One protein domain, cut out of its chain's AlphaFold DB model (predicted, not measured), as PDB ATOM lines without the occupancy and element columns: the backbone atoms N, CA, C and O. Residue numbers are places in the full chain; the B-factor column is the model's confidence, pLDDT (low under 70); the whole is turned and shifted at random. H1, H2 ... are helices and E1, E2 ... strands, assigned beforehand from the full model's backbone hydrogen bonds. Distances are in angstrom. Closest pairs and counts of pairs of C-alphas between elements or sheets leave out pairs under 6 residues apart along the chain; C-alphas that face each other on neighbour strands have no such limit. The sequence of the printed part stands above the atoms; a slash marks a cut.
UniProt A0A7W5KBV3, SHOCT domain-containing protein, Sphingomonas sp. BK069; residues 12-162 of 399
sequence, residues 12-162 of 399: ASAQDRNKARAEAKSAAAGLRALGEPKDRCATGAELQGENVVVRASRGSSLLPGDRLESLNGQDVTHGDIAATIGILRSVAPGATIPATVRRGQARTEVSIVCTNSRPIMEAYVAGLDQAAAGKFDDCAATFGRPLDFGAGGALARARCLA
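What this domain is: This is residues 12 to 162 of the 399 residues of the protein "SHOCT domain-containing protein" of Sphingomonas sp. BK069 (UniProt A0A7W5KBV3). You are looking at two lobes set end to end: a strand lobe, where the twisted sheet E3 E4 E5, the small hairpin E1 E2 and the short helix H2 gather, and a helical lobe, where H1, H3, H4 and H5 pack side by side as a bundle, with H1 touching H3, H3 touching H4 and H4 touching H5, each pair running opposite ways. Residues 34 to 44 and 114 to 117 run between the lobes. The printed part has 151 residues with five named helices and five named strands, in the order H1 E1 E2 E3 H2 E4 E5 H3 H4 H5; both sheets, E3 - E4 - E5 and E1 - E2, are antiparallel, and the class is mixed, helices and strands. The whole is compact, with a radius of gyration of the C-alphas of 16.5 A, yet elongated, spanning 47 by 29 by 27 A.

Where its parts are: Find C-alpha 96 at (87.227, -57.172, -4.305); from there E4, residues 96 to 103, runs 20.2 A and bends by 51 degrees at residue 100. E5, residues 106 to 113, covers 21.5 A, and E3 holds residues 67 to 71. Look for E1 at residues 45 to 48, E2 at 52 to 56 and H2 at 81 to 89. H1 begins at C-alpha 17, (80.149, -91.108, -30.100), and reaches residue 33 after 24.1 A. H3, residues 118 to 132, is 20.6 A long; H4 holds residues 136 to 143; H5, residues 150 to 162, runs 19.0 A to C-alpha 162 at (86.907, -93.387, -23.441).

How they stand to each other: Start at the strongly twisted sheet, where E4 is the inner strand. In the hairpin E4 and E5, N 99 and O 110 are 2.8 A apart; between E3 and E4, N 69 and O 100 are also 2.8 A apart. H2 is on this sheet but only grazes it, with residues 84 to 88. The closest C-alphas of E2 and E3 are Val 52 and Arg 67, 4.4 A apart. In the hairpin E1 and E2, N 46 and O 55 are 2.8 A apart. Turning to the helices, H3 and H4 touch at Gly 127 and Cys 139, C-alphas 4.5 A apart, with a shallow tilt of 13 degrees, opposite ways. H4 and H5 touch at Ala 140 and Arg 157, C-alphas 4.7 A apart, at 20 degrees, a shallow tilt, opposite ways. H1 and H3 touch at Arg 21 and Ala 132, C-alphas 4.1 A apart, opposite ways at a shallow tilt of 33 degrees, only just short of steep. H1 and H5 are near each other. In H1, H2, H3, H4 and H5 every O i to N i+4 pair is within hydrogen-bond range.

The domain as a whole: The C-alphas farthest apart, Asn 18 and Ala 106, are 48.4 A apart. The printed part has no cut, and the link from H1 to E1 is long, with 11 residues. Look for low confidence at residues 12 to 15, under 70; the mean pLDDT of the printed part is 94.1.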
ATOM      1  N   ALA A  12      79.490 -95.342 -18.531       49.66
ATOM      2  CA  ALA A  12      79.067 -96.459 -19.359       49.66
ATOM      3  C   ALA A  12      78.240 -96.065 -20.611       49.66
ATOM      4  O   ALA A  12      78.358 -96.723 -21.646       49.66
ATOM      5  N   SER A  13      77.566 -94.909 -20.601       49.72
ATOM      6  CA  SER A  13      76.909 -94.314 -21.780       49.72
ATOM      7  C   SER A  13      77.887 -93.667 -22.776       49.72
ATOM      8  O   SER A  13      77.498 -93.270 -23.881       49.72
ATOM      9  N   ALA A  14      79.182 -93.589 -22.436       54.41
ATOM     10  CA  ALA A  14      80.242 -93.047 -23.289       54.41
ATOM     11  C   ALA A  14      80.580 -93.941 -24.496       54.41
ATOM     12  O   ALA A  14      81.646 -93.809 -25.083       54.41
ATOM     13  N   GLN A  15      79.696 -94.855 -24.895       65.94
ATOM     14  CA  GLN A  15      79.906 -95.707 -26.064       65.94
ATOM     15  C   GLN A  15      79.237 -95.162 -27.332       65.94
ATOM     16  O   GLN A  15      79.609 -95.563 -28.437       65.94
ATOM     17  N   ASP A  16      78.309 -94.208 -27.211       87.00
ATOM     18  CA  ASP A  16      77.718 -93.538 -28.369       87.00
ATOM     19  C   ASP A  16      78.442 -92.215 -28.672       87.00
ATOM     20  O   ASP A  16      78.150 -91.153 -28.109       87.00
ATOM     21  N   ARG A  17      79.397 -92.278 -29.612       92.25
ATOM     22  CA  ARG A  17      80.149 -91.108 -30.100       92.25
ATOM     23  C   ARG A  17      79.232 -90.026 -30.675       92.25
ATOM     24  O   ARG A  17      79.573 -88.851 -30.572       92.25
ATOM     25  N   ASN A  18      78.099 -90.389 -31.276       92.88
ATOM     26  CA  ASN A  18      77.178 -89.424 -31.871       92.88
ATOM     27  C   ASN A  18      76.375 -88.700 -30.792       92.88
ATOM     28  O   ASN A  18      76.296 -87.472 -30.824       92.88
ATOM     29  N   LYS A  19      75.865 -89.439 -29.799       91.00
ATOM     30  CA  LYS A  19      75.216 -88.844 -28.623       91.00
ATOM     31  C   LYS A  19      76.170 -87.895 -27.892       91.00
ATOM     32  O   LYS A  19      75.813 -86.749 -27.638       91.00
ATOM     33  N   ALA A  20      77.412 -88.323 -27.654       91.88
ATOM     34  CA  ALA A  20      78.427 -87.489 -27.007       91.88
ATOM     35  C   ALA A  20      78.750 -86.209 -27.801       91.88
ATOM     36  O   ALA A  20      78.853 -85.133 -27.214       91.88
ATOM     37  N   ARG A  21      78.857 -86.292 -29.138       95.31
ATOM     38  CA  ARG A  21      79.025 -85.111 -30.006       95.31
ATOM     39  C   ARG A  21      77.844 -84.149 -29.897       95.31
ATOM     40  O   ARG A  21      78.056 -82.941 -29.818       95.31
ATOM     41  N   ALA A  22      76.616 -84.668 -29.902       94.62
ATOM     42  CA  ALA A  22      75.401 -83.860 -29.817       94.62
ATOM     43  C   ALA A  22      75.290 -83.138 -28.465       94.62
ATOM     44  O   ALA A  22      75.027 -81.936 -28.433       94.62
ATOM     45  N   GLU A  23      75.565 -83.842 -27.365       93.00
ATOM     46  CA  GLU A  23      75.604 -83.263 -26.018       93.00
ATOM     47  C   GLU A  23      76.690 -82.189 -25.897       93.00
ATOM     48  O   GLU A  23      76.409 -81.087 -25.432       93.00
ATOM     49  N   ALA A  24      77.909 -82.460 -26.380       94.50
ATOM     50  CA  ALA A  24      78.999 -81.487 -26.364       94.50
ATOM     51  C   ALA A  24      78.668 -80.238 -27.198       94.50
ATOM     52  O   ALA A  24      78.892 -79.115 -26.747       94.50
ATOM     53  N   LYS A  25      78.061 -80.422 -28.381       96.62
ATOM     54  CA  LYS A  25      77.588 -79.324 -29.235       96.62
ATOM     55  C   LYS A  25      76.529 -78.479 -28.525       96.62
ATOM     56  O   LYS A  25      76.613 -77.253 -28.559       96.62
ATOM     57  N   SER A  26      75.551 -79.121 -27.883       94.81
ATOM     58  CA  SER A  26      74.493 -78.440 -27.129       94.81
ATOM     59  C   SER A  26      75.064 -77.662 -25.938       94.81
ATOM     60  O   SER A  26      74.760 -76.480 -25.784       94.81
ATOM     61  N   ALA A  27      75.964 -78.272 -25.163       93.25
ATOM     62  CA  ALA A  27      76.623 -77.622 -24.034       93.25
ATOM     63  C   ALA A  27      77.460 -76.407 -24.474       93.25
ATOM     64  O   ALA A  27      77.341 -75.330 -23.889       93.25
ATOM     65  N   ALA A  28      78.253 -76.543 -25.542       95.56
ATOM     66  CA  ALA A  28      79.058 -75.443 -26.071       95.56
ATOM     67  C   ALA A  28      78.185 -74.298 -26.610       95.56
ATOM     68  O   ALA A  28      78.503 -73.126 -26.409       95.56
ATOM     69  N   ALA A  29      77.070 -74.616 -27.278       96.25
ATOM     70  CA  ALA A  29      76.103 -73.619 -27.731       96.25
ATOM     71  C   ALA A  29      75.434 -72.893 -26.551       96.25
ATOM     72  O   ALA A  29      75.319 -71.670 -26.585       96.25
ATOM     73  N   GLY A  30      75.064 -73.619 -25.491       93.69
ATOM     74  CA  GLY A  30      74.502 -73.038 -24.270       93.69
ATOM     75  C   GLY A  30      75.458 -72.056 -23.590       93.69
ATOM     76  O   GLY A  30      75.061 -70.944 -23.252       93.69
ATOM     77  N   LEU A  31      76.742 -72.410 -23.465       92.81
ATOM     78  CA  LEU A  31      77.762 -71.508 -22.914       92.81
ATOM     79  C   LEU A  31      77.929 -70.238 -23.763       92.81
ATOM     80  O   LEU A  31      77.955 -69.132 -23.221       92.81
ATOM     81  N   ARG A  32      77.957 -70.370 -25.092       95.62
ATOM     82  CA  ARG A  32      78.022 -69.214 -26.000       95.62
ATOM     83  C   ARG A  32      76.787 -68.325 -25.925       95.62
ATOM     84  O   ARG A  32      76.925 -67.107 -25.940       95.62
ATOM     85  N   ALA A  33      75.597 -68.909 -25.800       94.12
ATOM     86  CA  ALA A  33      74.356 -68.154 -25.615       94.12
ATOM     87  C   ALA A  33      74.376 -67.327 -24.315       94.12
ATOM     88  O   ALA A  33      73.800 -66.245 -24.254       94.12
ATOM     89  N   LEU A  34      75.109 -67.792 -23.301       90.00
ATOM     90  CA  LEU A  34      75.379 -67.063 -22.057       90.00
ATOM     91  C   LEU A  34      76.535 -66.041 -22.171       90.00
ATOM     92  O   LEU A  34      76.935 -65.415 -21.175       90.00
ATOM     93  N   GLY A  35      77.077 -65.858 -23.377       93.44
ATOM     94  CA  GLY A  35      78.176 -64.951 -23.687       93.44
ATOM     95  C   GLY A  35      79.536 -65.428 -23.186       93.44
ATOM     96  O   GLY A  35      80.368 -64.582 -22.869       93.44
ATOM     97  N   GLU A  36      79.743 -66.740 -23.044       94.00
ATOM     98  CA  GLU A  36      81.054 -67.318 -22.740       94.00
ATOM     99  C   GLU A  36      81.827 -67.664 -24.026       94.00
ATOM    100  O   GLU A  36      81.215 -68.070 -25.021       94.00
ATOM    101  N   PRO A  37      83.167 -67.573 -24.012       95.25
ATOM    102  CA  PRO A  37      84.002 -67.086 -22.912       95.25
ATOM    103  C   PRO A  37      84.034 -65.548 -22.829       95.25
ATOM    104  O   PRO A  37      84.087 -64.868 -23.853       95.25
ATOM    105  N   LYS A  38      84.037 -64.984 -21.614       94.88
ATOM    106  CA  LYS A  38      84.183 -63.531 -21.385       94.88
ATOM    107  C   LYS A  38      84.978 -63.231 -20.115       94.88
ATOM    108  O   LYS A  38      84.956 -64.011 -19.166       94.88
ATOM    109  N   ASP A  39      85.646 -62.076 -20.092       96.19
ATOM    110  CA  ASP A  39      86.294 -61.527 -18.897       96.19
ATOM    111  C   ASP A  39      85.240 -61.203 -17.829       96.19
ATOM    112  O   ASP A  39      84.453 -60.264 -17.978       96.19
ATOM    113  N   ARG A  40      85.172 -62.033 -16.784       93.56
ATOM    114  CA  ARG A  40      84.175 -61.950 -15.705       93.56
ATOM    115  C   ARG A  40      84.809 -62.327 -14.371       93.56
ATOM    116  O   ARG A  40      85.784 -63.082 -14.335       93.56
ATOM    117  N   CYS A  41      84.242 -61.807 -13.284       96.44
ATOM    118  CA  CYS A  41      84.633 -62.202 -11.940       96.44
ATOM    119  C   CYS A  41      84.342 -63.693 -11.697       96.44
ATOM    120  O   CYS A  41      83.222 -64.173 -11.883       96.44
ATOM    121  N   ALA A  42      85.346 -64.418 -11.215       95.62
ATOM    122  CA  ALA A  42      85.200 -65.712 -10.575       95.62
ATOM    123  C   ALA A  42      85.603 -65.607  -9.103       95.62
ATOM    124  O   ALA A  42      86.591 -64.966  -8.760       95.62
ATOM    125  N   THR A  43      84.881 -66.310  -8.236       96.19
ATOM    126  CA  THR A  43      85.120 -66.317  -6.783       96.19
ATOM    127  C   THR A  43      86.372 -67.096  -6.355       96.19
ATOM    128  O   THR A  43      86.648 -67.227  -5.164       96.19
ATOM    129  N   GLY A  44      87.097 -67.700  -7.304       94.31
ATOM    130  CA  GLY A  44      88.137 -68.685  -6.995       94.31
ATOM    131  C   GLY A  44      87.595 -69.933  -6.286       94.31
ATOM    132  O   GLY A  44      88.357 -70.639  -5.641       94.31
ATOM    133  N   ALA A  45      86.288 -70.190  -6.366       95.81
ATOM    134  CA  ALA A  45      85.640 -71.355  -5.784       95.81
ATOM    135  C   ALA A  45      84.598 -71.948  -6.742       95.81
ATOM    136  O   ALA A  45      84.012 -71.249  -7.582       95.81
ATOM    137  N   GLU A  46      84.375 -73.250  -6.631       94.75
ATOM    138  CA  GLU A  46      83.304 -73.975  -7.300       94.75
ATOM    139  C   GLU A  46      82.076 -73.984  -6.391       94.75
ATOM    140  O   GLU A  46      82.121 -74.467  -5.260       94.75
ATOM    141  N   LEU A  47      80.988 -73.407  -6.899       94.94
ATOM    142  CA  LEU A  47      79.690 -73.379  -6.240       94.94
ATOM    143  C   LEU A  47      78.801 -74.418  -6.918       94.94
ATOM    144  O   LEU A  47      78.846 -74.544  -8.144       94.94
ATOM    145  N   GLN A  48      77.980 -75.124  -6.149       93.00
ATOM    146  CA  GLN A  48      76.961 -76.033  -6.671       93.00
ATOM    147  C   GLN A  48      75.681 -75.981  -5.822       93.00
ATOM    148  O   GLN A  48      75.688 -75.546  -4.669       93.00
ATOM    149  N   GLY A  49      74.564 -76.423  -6.413       90.25
ATOM    150  CA  GLY A  49      73.257 -76.471  -5.753       90.25
ATOM    151  C   GLY A  49      72.809 -75.102  -5.233       90.25
ATOM    152  O   GLY A  49      72.798 -74.121  -5.973       90.25
ATOM    153  N   GLU A  50      72.467 -75.049  -3.950       91.69
ATOM    154  CA  GLU A  50      72.025 -73.855  -3.218       91.69
ATOM    155  C   GLU A  50      73.212 -72.963  -2.793       91.69
ATOM    156  O   GLU A  50      73.383 -72.642  -1.612       91.69
ATOM    157  N   ASN A  51      74.075 -72.621  -3.754       95.06
ATOM    158  CA  ASN A  51      75.269 -71.791  -3.561       95.06
ATOM    159  C   ASN A  51      76.238 -72.316  -2.484       95.06
ATOM    160  O   ASN A  51      76.825 -71.545  -1.720       95.06
ATOM    161  N   VAL A  52      76.419 -73.637  -2.430       96.31
ATOM    162  CA  VAL A  52      77.388 -74.281  -1.537       96.31
ATOM    163  C   VAL A  52      78.734 -74.388  -2.241       96.31
ATOM    164  O   VAL A  52      78.814 -74.846  -3.381       96.31
ATOM    165  N   VAL A  53      79.797 -73.977  -1.557       97.19
ATOM    166  CA  VAL A  53      81.176 -74.136  -2.010       97.19
ATOM    167  C   VAL A  53      81.557 -75.604  -1.883       97.19
ATOM    168  O   VAL A  53      81.690 -76.122  -0.779       97.19
ATOM    169  N   VAL A  54      81.746 -76.285  -3.008       96.00
ATOM    170  CA  VAL A  54      82.220 -77.681  -3.016       96.00
ATOM    171  C   VAL A  54      83.738 -77.759  -3.090       96.00
ATOM    172  O   VAL A  54      84.345 -78.668  -2.532       96.00
ATOM    173  N   ARG A  55      84.363 -76.745  -3.702       95.00
ATOM    174  CA  ARG A  55      85.815 -76.629  -3.830       95.00
ATOM    175  C   ARG A  55      86.255 -75.177  -3.830       95.00
ATOM    176  O   ARG A  55      85.558 -74.316  -4.355       95.00
ATOM    177  N   ALA A  56      87.445 -74.922  -3.307       95.62
ATOM    178  CA  ALA A  56      88.087 -73.619  -3.353       95.62
ATOM    179  C   ALA A  56      89.498 -73.752  -3.933       95.62
ATOM    180  O   ALA A  56      90.262 -74.633  -3.537       95.62
ATOM    181  N   SER A  57      89.844 -72.880  -4.877       93.12
ATOM    182  CA  SER A  57      91.202 -72.768  -5.400       93.12
ATOM    183  C   SER A  57      92.129 -72.180  -4.334       93.12
ATOM    184  O   SER A  57      91.704 -71.469  -3.416       93.12
ATOM    185  N   ARG A  58      93.434 -72.439  -4.464       92.69
ATOM    186  CA  ARG A  58      94.440 -71.902  -3.539       92.69
ATOM    187  C   ARG A  58      94.364 -70.370  -3.498       92.69
ATOM    188  O   ARG A  58      94.491 -69.722  -4.530       92.69
ATOM    189  N   GLY A  59      94.203 -69.814  -2.299       92.12
ATOM    190  CA  GLY A  59      94.112 -68.367  -2.080       92.12
ATOM    191  C   GLY A  59      92.697 -67.786  -2.141       92.12
ATOM    192  O   GLY A  59      92.551 -66.583  -1.943       92.12
ATOM    193  N   SER A  60      91.659 -68.598  -2.378       95.75
ATOM    194  CA  SER A  60      90.278 -68.146  -2.171       95.75
ATOM    195  C   SER A  60      90.009 -67.892  -0.683       95.75
ATOM    196  O   SER A  60      90.535 -68.593   0.182       95.75
ATOM    197  N   SER A  61      89.174 -66.894  -0.385       96.94
ATOM    198  CA  SER A  61      88.654 -66.636   0.965       96.94
ATOM    199  C   SER A  61      87.487 -67.555   1.345       96.94
ATOM    200  O   SER A  61      87.116 -67.632   2.518       96.94
ATOM    201  N   LEU A  62      86.926 -68.262   0.362       97.81
ATOM    202  CA  LEU A  62      85.883 -69.263   0.545       97.81
ATOM    203  C   LEU A  62      86.500 -70.621   0.888       97.81
ATOM    204  O   LEU A  62      87.549 -70.988   0.357       97.81
ATOM    205  N   LEU A  63      85.820 -71.387   1.738       97.56
ATOM    206  CA  LEU A  63      86.202 -72.748   2.113       97.56
ATOM    207  C   LEU A  63      85.148 -73.762   1.644       97.56
ATOM    208  O   LEU A  63      83.962 -73.430   1.610       97.56
ATOM    209  N   PRO A  64      85.537 -75.010   1.317       97.06
ATOM    210  CA  PRO A  64      84.575 -76.085   1.087       97.06
ATOM    211  C   PRO A  64      83.591 -76.222   2.258       97.06
ATOM    212  O   PRO A  64      83.993 -76.233   3.421       97.06
ATOM    213  N   GLY A  65      82.302 -76.299   1.940       96.94
ATOM    214  CA  GLY A  65      81.197 -76.307   2.897       96.94
ATOM    215  C   GLY A  65      80.632 -74.933   3.254       96.94
ATOM    216  O   GLY A  65      79.551 -74.881   3.845       96.94
ATOM    217  N   ASP A  66      81.290 -73.831   2.875       98.12
ATOM    218  CA  ASP A  66      80.695 -72.500   2.995       98.12
ATOM    219  C   ASP A  66      79.437 -72.419   2.124       98.12
ATOM    220  O   ASP A  66      79.428 -72.828   0.961       98.12
ATOM    221  N   ARG A  67      78.365 -71.854   2.674       97.31
ATOM    222  CA  ARG A  67      77.141 -71.555   1.932       97.31
ATOM    223  C   ARG A  67      77.010 -70.055   1.760       97.31
ATOM    224  O   ARG A  67      76.983 -69.334   2.753       97.31
ATOM    225  N   LEU A  68      76.916 -69.592   0.522       97.88
ATOM    226  CA  LEU A  68      76.787 -68.168   0.234       97.88
ATOM    227  C   LEU A  68      75.390 -67.677   0.635       97.88
ATOM    228  O   LEU A  68      74.388 -68.213   0.171       97.88
ATOM    229  N   GLU A  69      75.339 -66.674   1.507       97.81
ATOM    230  CA  GLU A  69      74.099 -66.006   1.918       97.81
ATOM    231  C   GLU A  69      73.954 -64.659   1.216       97.81
ATOM    232  O   GLU A  69      72.874 -64.310   0.763       97.81
ATOM    233  N   SER A  70      75.047 -63.908   1.063       98.06
ATOM    234  CA  SER A  70      75.041 -62.666   0.291       98.06
ATOM    235  C   SER A  70      76.299 -62.521  -0.556       98.06
ATOM    236  O   SER A  70      77.373 -63.019  -0.205       98.06
ATOM    237  N   LEU A  71      76.167 -61.816  -1.675       98.19
ATOM    238  CA  LEU A  71      77.260 -61.506  -2.582       98.19
ATOM    239  C   LEU A  71      77.103 -60.092  -3.126       98.19
ATOM    240  O   LEU A  71      76.095 -59.762  -3.747       98.19
ATOM    241  N   ASN A  72      78.119 -59.258  -2.910       97.56
ATOM    242  CA  ASN A  72      78.141 -57.865  -3.347       97.56
ATOM    243  C   ASN A  72      76.883 -57.080  -2.911       97.56
ATOM    244  O   ASN A  72      76.282 -56.349  -3.695       97.56
ATOM    245  N   GLY A  73      76.451 -57.297  -1.663       97.00
ATOM    246  CA  GLY A  73      75.270 -56.661  -1.069       97.00
ATOM    247  C   GLY A  73      73.917 -57.253  -1.485       97.00
ATOM    248  O   GLY A  73      72.894 -56.787  -0.993       97.00
ATOM    249  N   GLN A  74      73.886 -58.267  -2.353       98.00
ATOM    250  CA  GLN A  74      72.653 -58.943  -2.766       98.00
ATOM    251  C   GLN A  74      72.486 -60.270  -2.022       98.00
ATOM    252  O   GLN A  74      73.451 -61.021  -1.886       98.00
ATOM    253  N   ASP A  75      71.276 -60.562  -1.545       97.25
ATOM    254  CA  ASP A  75      70.938 -61.849  -0.923       97.25
ATOM    255  C   ASP A  75      70.839 -62.949  -1.989       97.25
ATOM    256  O   ASP A  75      70.177 -62.788  -3.015       97.25
ATOM    257  N   VAL A  76      71.512 -64.070  -1.740       96.88
ATOM    258  CA  VAL A  76      71.534 -65.258  -2.607       96.88
ATOM    259  C   VAL A  76      71.148 -66.532  -1.854       96.88
ATOM    260  O   VAL A  76      71.254 -67.629  -2.404       96.88
ATOM    261  N   THR A  77      70.660 -66.413  -0.615       95.12
ATOM    262  CA  THR A  77      70.339 -67.548   0.269       95.12
ATOM    263  C   THR A  77      69.315 -68.503  -0.348       95.12
ATOM    264  O   THR A  77      69.425 -69.721  -0.200       95.12
ATOM    265  N   HIS A  78      68.331 -67.951  -1.061       91.25
ATOM    266  CA  HIS A  78      67.263 -68.695  -1.742       91.25
ATOM    267  C   HIS A  78      67.400 -68.680  -3.269       91.25
ATOM    268  O   HIS A  78      66.533 -69.195  -3.976       91.25
ATOM    269  N   GLY A  79      68.463 -68.057  -3.781       85.94
ATOM    270  CA  GLY A  79      68.729 -67.994  -5.208       85.94
ATOM    271  C   GLY A  79      69.254 -69.325  -5.725       85.94
ATOM    272  O   GLY A  79      69.980 -70.041  -5.032       85.94
ATOM    273  N   ASP A  80      68.933 -69.640  -6.976       90.00
ATOM    274  CA  ASP A  80      69.686 -70.662  -7.682       90.00
ATOM    275  C   ASP A  80      71.102 -70.156  -7.996       90.00
ATOM    276  O   ASP A  80      71.465 -68.986  -7.816       90.00
ATOM    277  N   ILE A  81      71.931 -71.060  -8.496       91.38
ATOM    278  CA  ILE A  81      73.291 -70.706  -8.870       91.38
ATOM    279  C   ILE A  81      73.350 -69.699 -10.029       91.38
ATOM    280  O   ILE A  81      74.335 -68.971 -10.168       91.38
ATOM    281  N   ALA A  82      72.304 -69.621 -10.858       90.88
ATOM    282  CA  ALA A  82      72.244 -68.695 -11.980       90.88
ATOM    283  C   ALA A  82      72.122 -67.240 -11.507       90.88
ATOM    284  O   ALA A  82      72.757 -66.367 -12.107       90.88
ATOM    285  N   ALA A  83      71.410 -66.981 -10.405       92.62
ATOM    286  CA  ALA A  83      71.364 -65.667  -9.762       92.62
ATOM    287  C   ALA A  83      72.763 -65.210  -9.311       92.62
ATOM    288  O   ALA A  83      73.211 -64.118  -9.672       92.62
ATOM    289  N   THR A  84      73.508 -66.085  -8.629       95.25
ATOM    290  CA  THR A  84      74.894 -65.815  -8.209       95.25
ATOM    291  C   THR A  84      75.807 -65.539  -9.404       95.25
ATOM    292  O   THR A  84      76.593 -64.589  -9.391       95.25
ATOM    293  N   ILE A  85      75.684 -66.324 -10.481       92.88
ATOM    294  CA  ILE A  85      76.411 -66.072 -11.735       92.88
ATOM    295  C   ILE A  85      76.038 -64.702 -12.320       92.88
ATOM    296  O   ILE A  85      76.913 -63.999 -12.823       92.88
ATOM    297  N   GLY A  86      74.761 -64.315 -12.269       93.62
ATOM    298  CA  GLY A  86      74.276 -63.009 -12.719       93.62
ATOM    299  C   GLY A  86      74.979 -61.848 -12.014       93.62
ATOM    300  O   GLY A  86      75.460 -60.937 -12.685       93.62
ATOM    301  N   ILE A  87      75.130 -61.935 -10.689       95.75
ATOM    302  CA  ILE A  87      75.860 -60.946  -9.880       95.75
ATOM    303  C   ILE A  87      77.336 -60.903 -10.281       95.75
ATOM    304  O   ILE A  87      77.888 -59.839 -10.550       95.75
ATOM    305  N   LEU A  88      77.989 -62.061 -10.383       95.75
ATOM    306  CA  LEU A  88      79.406 -62.132 -10.760       95.75
ATOM    307  C   LEU A  88      79.671 -61.572 -12.167       95.75
ATOM    308  O   LEU A  88      80.736 -61.012 -12.425       95.75
ATOM    309  N   ARG A  89      78.697 -61.669 -13.080       93.81
ATOM    310  CA  ARG A  89      78.788 -61.117 -14.441       93.81
ATOM    311  C   ARG A  89      78.807 -59.594 -14.491       93.81
ATOM    312  O   ARG A  89      79.315 -59.059 -15.477       93.81
ATOM    313  N   SER A  90      78.265 -58.906 -13.486       94.94
ATOM    314  CA  SER A  90      78.315 -57.442 -13.413       94.94
ATOM    315  C   SER A  90      79.587 -56.915 -12.746       94.94
ATOM    316  O   SER A  90      79.761 -55.703 -12.656       94.94
ATOM    317  N   VAL A  91      80.472 -57.798 -12.273       96.75
ATOM    318  CA  VAL A  91      81.696 -57.438 -11.553       96.75
ATOM    319  C   VAL A  91      82.923 -57.694 -12.430       96.75
ATOM    320  O   VAL A  91      83.086 -58.771 -13.013       96.75
ATOM    321  N   ALA A  92      83.808 -56.700 -12.517       96.75
ATOM    322  CA  ALA A  92      85.053 -56.810 -13.270       96.75
ATOM    323  C   ALA A  92      86.053 -57.770 -12.587       96.75
ATOM    324  O   ALA A  92      86.117 -57.818 -11.354       96.75
ATOM    325  N   PRO A  93      86.879 -58.511 -13.352       97.38
ATOM    326  CA  PRO A  93      88.016 -59.237 -12.788       97.38
ATOM    327  C   PRO A  93      88.944 -58.317 -11.977       97.38
ATOM    328  O   PRO A  93      89.117 -57.148 -12.316       97.38
ATOM    329  N   GLY A  94      89.554 -58.840 -10.914       96.94
ATOM    330  CA  GLY A  94      90.434 -58.094 -10.006       96.94
ATOM    331  C   GLY A  94      89.709 -57.272  -8.934       96.94
ATOM    332  O   GLY A  94      90.337 -56.875  -7.954       96.94
ATOM    333  N   ALA A  95      88.398 -57.043  -9.069       97.69
ATOM    334  CA  ALA A  95      87.612 -56.383  -8.031       97.69
ATOM    335  C   ALA A  95      87.590 -57.210  -6.735       97.69
ATOM    336  O   ALA A  95      87.604 -58.439  -6.765       97.69
ATOM    337  N   THR A  96      87.515 -56.531  -5.592       98.25
ATOM    338  CA  THR A  96      87.227 -57.172  -4.305       98.25
ATOM    339  C   THR A  96      85.777 -56.895  -3.949       98.25
ATOM    340  O   THR A  96      85.387 -55.732  -3.867       98.25
ATOM    341  N   ILE A  97      84.982 -57.946  -3.760       98.06
ATOM    342  CA  ILE A  97      83.562 -57.831  -3.411       98.06
ATOM    343  C   ILE A  97      83.297 -58.403  -2.016       98.06
ATOM    344  O   ILE A  97      83.867 -59.444  -1.671       98.06
ATOM    345  N   PRO A  98      82.443 -57.754  -1.206       98.38
ATOM    346  CA  PRO A  98      82.027 -58.308   0.073       98.38
ATOM    347  C   PRO A  98      81.062 -59.473  -0.154       98.38
ATOM    348  O   PRO A  98      80.233 -59.450  -1.069       98.38
ATOM    349  N   ALA A  99      81.147 -60.482   0.698       98.50
ATOM    350  CA  ALA A  99      80.212 -61.590   0.740       98.50
ATOM    351  C   ALA A  99      79.950 -62.004   2.185       98.50
ATOM    352  O   ALA A  99      80.791 -61.836   3.070       98.50
ATOM    353  N   THR A 100      78.785 -62.592   2.415       98.56
ATOM    354  CA  THR A 100      78.470 -63.248   3.679       98.56
ATOM    355  C   THR A 100      78.252 -64.723   3.419       98.56
ATOM    356  O   THR A 100      77.476 -65.099   2.538       98.56
ATOM    357  N   VAL A 101      78.946 -65.562   4.183       98.44
ATOM    358  CA  VAL A 101      78.833 -67.014   4.102       98.44
ATOM    359  C   VAL A 101      78.407 -67.598   5.436       98.44
ATOM    360  O   VAL A 101      78.769 -67.102   6.505       98.44
ATOM    361  N   ARG A 102      77.685 -68.707   5.371       98.19
ATOM    362  CA  ARG A 102      77.425 -69.576   6.509       98.19
ATOM    363  C   ARG A 102      78.435 -70.713   6.519       98.19
ATOM    364  O   ARG A 102      78.458 -71.530   5.600       98.19
ATOM    365  N   ARG A 103      79.245 -70.758   7.575       97.38
ATOM    366  CA  ARG A 103      80.275 -71.769   7.832       97.38
ATOM    367  C   ARG A 103      79.860 -72.596   9.041       97.38
ATOM    368  O   ARG A 103      79.986 -72.166  10.188       97.38
ATOM    369  N   GLY A 104      79.289 -73.771   8.782       94.56
ATOM    370  CA  GLY A 104      78.580 -74.525   9.815       94.56
ATOM    371  C   GLY A 104      77.375 -73.728  10.325       94.56
ATOM    372  O   GLY A 104      76.462 -73.440   9.558       94.56
ATOM    373  N   GLN A 105      77.383 -73.356  11.607       96.12
ATOM    374  CA  GLN A 105      76.335 -72.525  12.220       96.12
ATOM    375  C   GLN A 105      76.700 -71.033  12.283       96.12
ATOM    376  O   GLN A 105      75.855 -70.209  12.622       96.12
ATOM    377  N   ALA A 106      77.948 -70.670  11.976       98.06
ATOM    378  CA  ALA A 106      78.424 -69.299  12.094       98.06
ATOM    379  C   ALA A 106      78.222 -68.523  10.790       98.06
ATOM    380  O   ALA A 106      78.537 -69.012   9.703       98.06
ATOM    381  N   ARG A 107      77.761 -67.279  10.915       98.25
ATOM    382  CA  ARG A 107      77.721 -66.307   9.822       98.25
ATOM    383  C   ARG A 107      79.040 -65.539   9.792       98.25
ATOM    384  O   ARG A 107      79.443 -64.985  10.809       98.25
ATOM    385  N   THR A 108      79.721 -65.545   8.651       98.50
ATOM    386  CA  THR A 108      81.059 -64.962   8.484       98.50
ATOM    387  C   THR A 108      81.063 -63.995   7.309       98.50
ATOM    388  O   THR A 108      80.629 -64.345   6.211       98.50
ATOM    389  N   GLU A 109      81.571 -62.786   7.527       98.38
ATOM    390  CA  GLU A 109      81.853 -61.840   6.450       98.38
ATOM    391  C   GLU A 109      83.212 -62.155   5.826       98.38
ATOM    392  O   GLU A 109      84.201 -62.371   6.529       98.38
ATOM    393  N   VAL A 110      83.261 -62.207   4.497       98.38
ATOM    394  CA  VAL A 110      84.480 -62.484   3.735       98.38
ATOM    395  C   VAL A 110      84.608 -61.513   2.568       98.38
ATOM    396  O   VAL A 110      83.621 -61.107   1.958       98.38
ATOM    397  N   SER A 111      85.845 -61.171   2.224       98.25
ATOM    398  CA  SER A 111      86.159 -60.396   1.021       98.25
ATOM    399  C   SER A 111      86.638 -61.343  -0.071       98.25
ATOM    400  O   SER A 111      87.608 -62.080   0.122       98.25
ATOM    401  N   ILE A 112      85.957 -61.359  -1.213       98.00
ATOM    402  CA  ILE A 112      86.297 -62.213  -2.354       98.00
ATOM    403  C   ILE A 112      87.061 -61.376  -3.375       98.00
ATOM    404  O   ILE A 112      86.521 -60.409  -3.911       98.00
ATOM    405  N   VAL A 113      88.298 -61.771  -3.676       97.69
ATOM    406  CA  VAL A 113      89.075 -61.188  -4.776       97.69
ATOM    407  C   VAL A 113      88.715 -61.919  -6.066       97.69
ATOM    408  O   VAL A 113      89.004 -63.104  -6.229       97.69
ATOM    409  N   CYS A 114      88.066 -61.209  -6.982       97.19
ATOM    410  CA  CYS A 114      87.641 -61.736  -8.268       97.19
ATOM    411  C   CYS A 114      88.841 -62.129  -9.134       97.19
ATOM    412  O   CYS A 114      89.641 -61.276  -9.522       97.19
ATOM    413  N   THR A 115      88.923 -63.393  -9.535       96.12
ATOM    414  CA  THR A 115      89.839 -63.826 -10.599       96.12
ATOM    415  C   THR A 115      89.148 -63.755 -11.959       96.12
ATOM    416  O   THR A 115      87.923 -63.670 -12.040       96.12
ATOM    417  N   ASN A 116      89.918 -63.748 -13.047       95.62
ATOM    418  CA  ASN A 116      89.345 -63.757 -14.391       95.62
ATOM    419  C   ASN A 116      88.940 -65.187 -14.793       95.62
ATOM    420  O   ASN A 116      89.803 -66.055 -14.918       95.62
ATOM    421  N   SER A 117      87.648 -65.435 -15.038       94.31
ATOM    422  CA  SER A 117      87.151 -66.747 -15.492       94.31
ATOM    423  C   SER A 117      87.519 -67.095 -16.933       94.31
ATOM    424  O   SER A 117      87.464 -68.271 -17.304       94.31
ATOM    425  N   ARG A 118      87.850 -66.097 -17.763       95.38
ATOM    426  CA  ARG A 118      87.978 -66.259 -19.215       95.38
ATOM    427  C   ARG A 118      88.912 -67.399 -19.635       95.38
ATOM    428  O   ARG A 118      88.452 -68.217 -20.427       95.38
ATOM    429  N   PRO A 119      90.142 -67.551 -19.099       95.25
ATOM    430  CA  PRO A 119      91.052 -68.603 -19.559       95.25
ATOM    431  C   PRO A 119      90.504 -70.020 -19.346       95.25
ATOM    432  O   PRO A 119      90.681 -70.901 -20.188       95.25
ATOM    433  N   ILE A 120      89.800 -70.244 -18.232       93.69
ATOM    434  CA  ILE A 120      89.196 -71.544 -17.928       93.69
ATOM    435  C   ILE A 120      87.991 -71.783 -18.842       93.69
ATOM    436  O   ILE A 120      87.870 -72.869 -19.406       93.69
ATOM    437  N   MET A 121      87.141 -70.775 -19.055       94.44
ATOM    438  CA  MET A 121      85.985 -70.901 -19.949       94.44
ATOM    439  C   MET A 121      86.386 -71.073 -21.417       94.44
ATOM    440  O   MET A 121      85.757 -71.862 -22.120       94.44
ATOM    441  N   GLU A 122      87.444 -70.404 -21.879       96.12
ATOM    442  CA  GLU A 122      88.013 -70.604 -23.218       96.12
ATOM    443  C   GLU A 122      88.447 -72.056 -23.408       96.12
ATOM    444  O   GLU A 122      88.059 -72.698 -24.384       96.12
ATOM    445  N   ALA A 123      89.196 -72.601 -22.447       95.88
ATOM    446  CA  ALA A 123      89.637 -73.985 -22.510       95.88
ATOM    447  C   ALA A 123      88.464 -74.976 -22.403       95.88
ATOM    448  O   ALA A 123      88.433 -75.968 -23.130       95.88
ATOM    449  N   TYR A 124      87.467 -74.693 -21.558       95.62
ATOM    450  CA  TYR A 124      86.287 -75.544 -21.405       95.62
ATOM    451  C   TYR A 124      85.458 -75.601 -22.698       95.62
ATOM    452  O   TYR A 124      85.141 -76.687 -23.186       95.62
ATOM    453  N   VAL A 125      85.151 -74.443 -23.297       96.31
ATOM    454  CA  VAL A 125      84.428 -74.361 -24.577       96.31
ATOM    455  C   VAL A 125      85.236 -75.019 -25.696       96.31
ATOM    456  O   VAL A 125      84.669 -75.799 -26.460       96.31
ATOM    457  N   ALA A 126      86.556 -74.804 -25.748       97.56
ATOM    458  CA  ALA A 126      87.422 -75.451 -26.733       97.56
ATOM    459  C   ALA A 126      87.399 -76.987 -26.619       97.56
ATOM    460  O   ALA A 126      87.315 -77.678 -27.636       97.56
ATOM    461  N   GLY A 127      87.421 -77.533 -25.397       96.50
ATOM    462  CA  GLY A 127      87.296 -78.974 -25.158       96.50
ATOM    463  C   GLY A 127      85.950 -79.531 -25.630       96.50
ATOM    464  O   GLY A 127      85.900 -80.568 -26.297       96.50
ATOM    465  N   LEU A 128      84.855 -78.811 -25.362       96.31
ATOM    466  CA  LEU A 128      83.526 -79.186 -25.855       96.31
ATOM    467  C   LEU A 128      83.426 -79.116 -27.384       96.31
ATOM    468  O   LEU A 128      82.843 -80.012 -27.990       96.31
ATOM    469  N   ASP A 129      84.013 -78.108 -28.024       97.81
ATOM    470  CA  ASP A 129      84.029 -78.006 -29.487       97.81
ATOM    471  C   ASP A 129      84.812 -79.153 -30.132       97.81
ATOM    472  O   ASP A 129      84.381 -79.724 -31.138       97.81
ATOM    473  N   GLN A 130      85.944 -79.537 -29.537       98.25
ATOM    474  CA  GLN A 130      86.715 -80.704 -29.969       98.25
ATOM    475  C   GLN A 130      85.877 -81.983 -29.851       98.25
ATOM    476  O   GLN A 130      85.802 -82.757 -30.810       98.25
ATOM    477  N   ALA A 131      85.181 -82.182 -28.728       96.81
ATOM    478  CA  ALA A 131      84.269 -83.309 -28.550       96.81
ATOM    479  C   ALA A 131      83.105 -83.286 -29.561       96.81
ATOM    480  O   ALA A 131      82.812 -84.315 -30.173       96.81
ATOM    481  N   ALA A 132      82.498 -82.123 -29.813       97.00
ATOM    482  CA  ALA A 132      81.431 -81.933 -30.800       97.00
ATOM    483  C   ALA A 132      81.890 -82.261 -32.231       97.00
ATOM    484  O   ALA A 132      81.148 -82.871 -33.003       97.00
ATOM    485  N   ALA A 133      83.141 -81.935 -32.566       98.00
ATOM    486  CA  ALA A 133      83.786 -82.302 -33.825       98.00
ATOM    487  C   ALA A 133      84.259 -83.771 -33.870       98.00
ATOM    488  O   ALA A 133      84.804 -84.225 -34.877       98.00
ATOM    489  N   GLY A 134      84.085 -84.535 -32.786       96.75
ATOM    490  CA  GLY A 134      84.543 -85.919 -32.676       96.75
ATOM    491  C   GLY A 134      86.054 -86.087 -32.514       96.75
ATOM    492  O   GLY A 134      86.554 -87.204 -32.689       96.75
ATOM    493  N   LYS A 135      86.767 -85.005 -32.191       98.06
ATOM    494  CA  LYS A 135      88.202 -84.962 -31.882       98.06
ATOM    495  C   LYS A 135      88.420 -85.243 -30.392       98.06
ATOM    496  O   LYS A 135      88.833 -84.380 -29.625       98.06
ATOM    497  N   PHE A 136      88.072 -86.454 -29.967       97.19
ATOM    498  CA  PHE A 136      88.064 -86.815 -28.547       97.19
ATOM    499  C   PHE A 136      89.463 -86.865 -27.912       97.19
ATOM    500  O   PHE A 136      89.596 -86.521 -26.743       97.19
ATOM    501  N   ASP A 137      90.503 -87.197 -28.681       97.62
ATOM    502  CA  ASP A 137      91.887 -87.167 -28.191       97.62
ATOM    503  C   ASP A 137      92.319 -85.718 -27.861       97.62
ATOM    504  O   ASP A 137      92.857 -85.456 -26.785       97.62
ATOM    505  N   ASP A 138      91.974 -84.751 -28.725       98.12
ATOM    506  CA  ASP A 138      92.217 -83.320 -28.482       98.12
ATOM    507  C   ASP A 138      91.400 -82.812 -27.283       98.12
ATOM    508  O   ASP A 138      91.931 -82.103 -26.429       98.12
ATOM    509  N   CYS A 139      90.129 -83.226 -27.177       97.56
ATOM    510  CA  CYS A 139      89.273 -82.915 -26.027       97.56
ATOM    511  C   CYS A 139      89.911 -83.378 -24.709       97.56
ATOM    512  O   CYS A 139      90.006 -82.607 -23.749       97.56
ATOM    513  N   ALA A 140      90.384 -84.626 -24.662       96.94
ATOM    514  CA  ALA A 140      91.045 -85.182 -23.488       96.94
ATOM    515  C   ALA A 140      92.331 -84.416 -23.140       96.94
ATOM    516  O   ALA A 140      92.594 -84.170 -21.961       96.94
ATOM    517  N   ALA A 141      93.109 -84.007 -24.146       97.25
ATOM    518  CA  ALA A 141      94.296 -83.184 -23.944       97.25
ATOM    519  C   ALA A 141      93.944 -81.798 -23.380       97.25
ATOM    520  O   ALA A 141      94.623 -81.321 -22.472       97.25
ATOM    521  N   THR A 142      92.866 -81.169 -23.858       96.81
ATOM    522  CA  THR A 142      92.400 -79.863 -23.366       96.81
ATOM    523  C   THR A 142      91.975 -79.925 -21.900       96.81
ATOM    524  O   THR A 142      92.454 -79.118 -21.102       96.81
ATOM    525  N   PHE A 143      91.160 -80.913 -21.515       96.00
ATOM    526  CA  PHE A 143      90.756 -81.105 -20.113       96.00
ATOM    527  C   PHE A 143      91.859 -81.703 -19.222       96.00
ATOM    528  O   PHE A 143      91.720 -81.727 -18.003       96.00
ATOM    529  N   GLY A 144      92.959 -82.187 -19.804       93.81
ATOM    530  CA  GLY A 144      94.146 -82.651 -19.078       93.81
ATOM    531  C   GLY A 144      95.156 -81.553 -18.741       93.81
ATOM    532  O   GLY A 144      96.148 -81.837 -18.072       93.81
ATOM    533  N   ARG A 145      94.941 -80.316 -19.209       93.62
ATOM    534  CA  ARG A 145      95.802 -79.167 -18.885       93.62
ATOM    535  C   ARG A 145      95.711 -78.828 -17.390       93.62
ATOM    536  O   ARG A 145      94.674 -79.094 -16.787       93.62
ATOM    537  N   PRO A 146      96.744 -78.197 -16.794       84.50
ATOM    538  CA  PRO A 146      96.773 -77.799 -15.381       84.50
ATOM    539  C   PRO A 146      95.888 -76.567 -15.114       84.50
ATOM    540  O   PRO A 146      96.329 -75.558 -14.572       84.50
ATOM    541  N   LEU A 147      94.635 -76.638 -15.550       83.88
ATOM    542  CA  LEU A 147      93.575 -75.704 -15.215       83.88
ATOM    543  C   LEU A 147      92.635 -76.428 -14.249       83.88
ATOM    544  O   LEU A 147      92.303 -77.596 -14.453       83.88
ATOM    545  N   ASP A 148      92.223 -75.745 -13.186       86.12
ATOM    546  CA  ASP A 148      91.280 -76.296 -12.214       86.12
ATOM    547  C   ASP A 148      89.867 -76.290 -12.816       86.12
ATOM    548  O   ASP A 148      89.119 -75.318 -12.705       86.12
ATOM    549  N   PHE A 149      89.529 -77.363 -13.534       88.44
ATOM    550  CA  PHE A 149      88.203 -77.560 -14.121       88.44
ATOM    551  C   PHE A 149      87.210 -78.253 -13.175       88.44
ATOM    552  O   PHE A 149      86.133 -78.668 -13.618       88.44
ATOM    553  N   GLY A 150      87.561 -78.433 -11.901       91.50
ATOM    554  CA  GLY A 150      86.681 -79.120 -10.964       91.50
ATOM    555  C   GLY A 150      86.503 -80.612 -11.275       91.50
ATOM    556  O   GLY A 150      87.188 -81.197 -12.123       91.50
ATOM    557  N   ALA A 151      85.554 -81.255 -10.587       92.19
ATOM    558  CA  ALA A 151      85.160 -82.631 -10.911       92.19
ATOM    559  C   ALA A 151      84.538 -82.735 -12.320       92.19
ATOM    560  O   ALA A 151      84.745 -83.728 -13.019       92.19
ATOM    561  N   GLY A 152      83.834 -81.690 -12.773       91.00
ATOM    562  CA  GLY A 152      83.201 -81.645 -14.094       91.00
ATOM    563  C   GLY A 152      84.192 -81.792 -15.251       91.00
ATOM    564  O   GLY A 152      83.974 -82.608 -16.148       91.00
ATOM    565  N   GLY A 153      85.318 -81.071 -15.222       93.81
ATOM    566  CA  GLY A 153      86.353 -81.228 -16.248       93.81
ATOM    567  C   GLY A 153      87.108 -82.549 -16.164       93.81
ATOM    568  O   GLY A 153      87.427 -83.128 -17.202       93.81
ATOM    569  N   ALA A 154      87.337 -83.077 -14.957       94.81
ATOM    570  CA  ALA A 154      87.928 -84.406 -14.788       94.81
ATOM    571  C   ALA A 154      87.029 -85.501 -15.399       94.81
ATOM    572  O   ALA A 154      87.513 -86.356 -16.145       94.81
ATOM    573  N   LEU A 155      85.713 -85.422 -15.173       93.19
ATOM    574  CA  LEU A 155      84.723 -86.303 -15.801       93.19
ATOM    575  C   LEU A 155      84.693 -86.130 -17.328       93.19
ATOM    576  O   LEU A 155      84.681 -87.122 -18.061       93.19
ATOM    577  N   ALA A 156      84.727 -84.889 -17.827       94.19
ATOM    578  CA  ALA A 156      84.782 -84.611 -19.262       94.19
ATOM    579  C   ALA A 156      86.044 -85.204 -19.914       94.19
ATOM    580  O   ALA A 156      85.959 -85.810 -20.987       94.19
ATOM    581  N   ARG A 157      87.199 -85.116 -19.239       95.69
ATOM    582  CA  ARG A 157      88.451 -85.748 -19.669       95.69
ATOM    583  C   ARG A 157      88.319 -87.264 -19.755       95.69
ATOM    584  O   ARG A 157      88.639 -87.826 -20.800       95.69
ATOM    585  N   ALA A 158      87.849 -87.913 -18.688       94.94
ATOM    586  CA  ALA A 158      87.665 -89.364 -18.650       94.94
ATOM    587  C   ALA A 158      86.749 -89.836 -19.791       94.94
ATOM    588  O   ALA A 158      87.079 -90.770 -20.525       94.94
ATOM    589  N   ARG A 159      85.650 -89.108 -20.025       94.19
ATOM    590  CA  ARG A 159      84.719 -89.378 -21.126       94.19
ATOM    591  C   ARG A 159      85.369 -89.216 -22.501       94.19
ATOM    592  O   ARG A 159      85.165 -90.058 -23.374       94.19
ATOM    593  N   CYS A 160      86.154 -88.162 -22.710       96.06
ATOM    594  CA  CYS A 160      86.863 -87.958 -23.970       96.06
ATOM    595  C   CYS A 160      87.935 -89.033 -24.215       96.06
ATOM    596  O   CYS A 160      88.033 -89.531 -25.333       96.06
ATOM    597  N   LEU A 161      88.653 -89.482 -23.182       95.81
ATOM    598  CA  LEU A 161      89.582 -90.613 -23.298       95.81
ATOM    599  C   LEU A 161      88.859 -91.902 -23.716       95.81
ATOM    600  O   LEU A 161      89.318 -92.591 -24.625       95.81
ATOM    601  N   ALA A 162      87.700 -92.197 -23.117       93.81
ATOM    602  CA  ALA A 162      86.907 -93.387 -23.441       93.81
ATOM    603  C   ALA A 162      86.389 -93.393 -24.895       93.81
ATOM    604  O   ALA A 162      86.243 -94.449 -25.508       93.81
TER     605      ALA A 162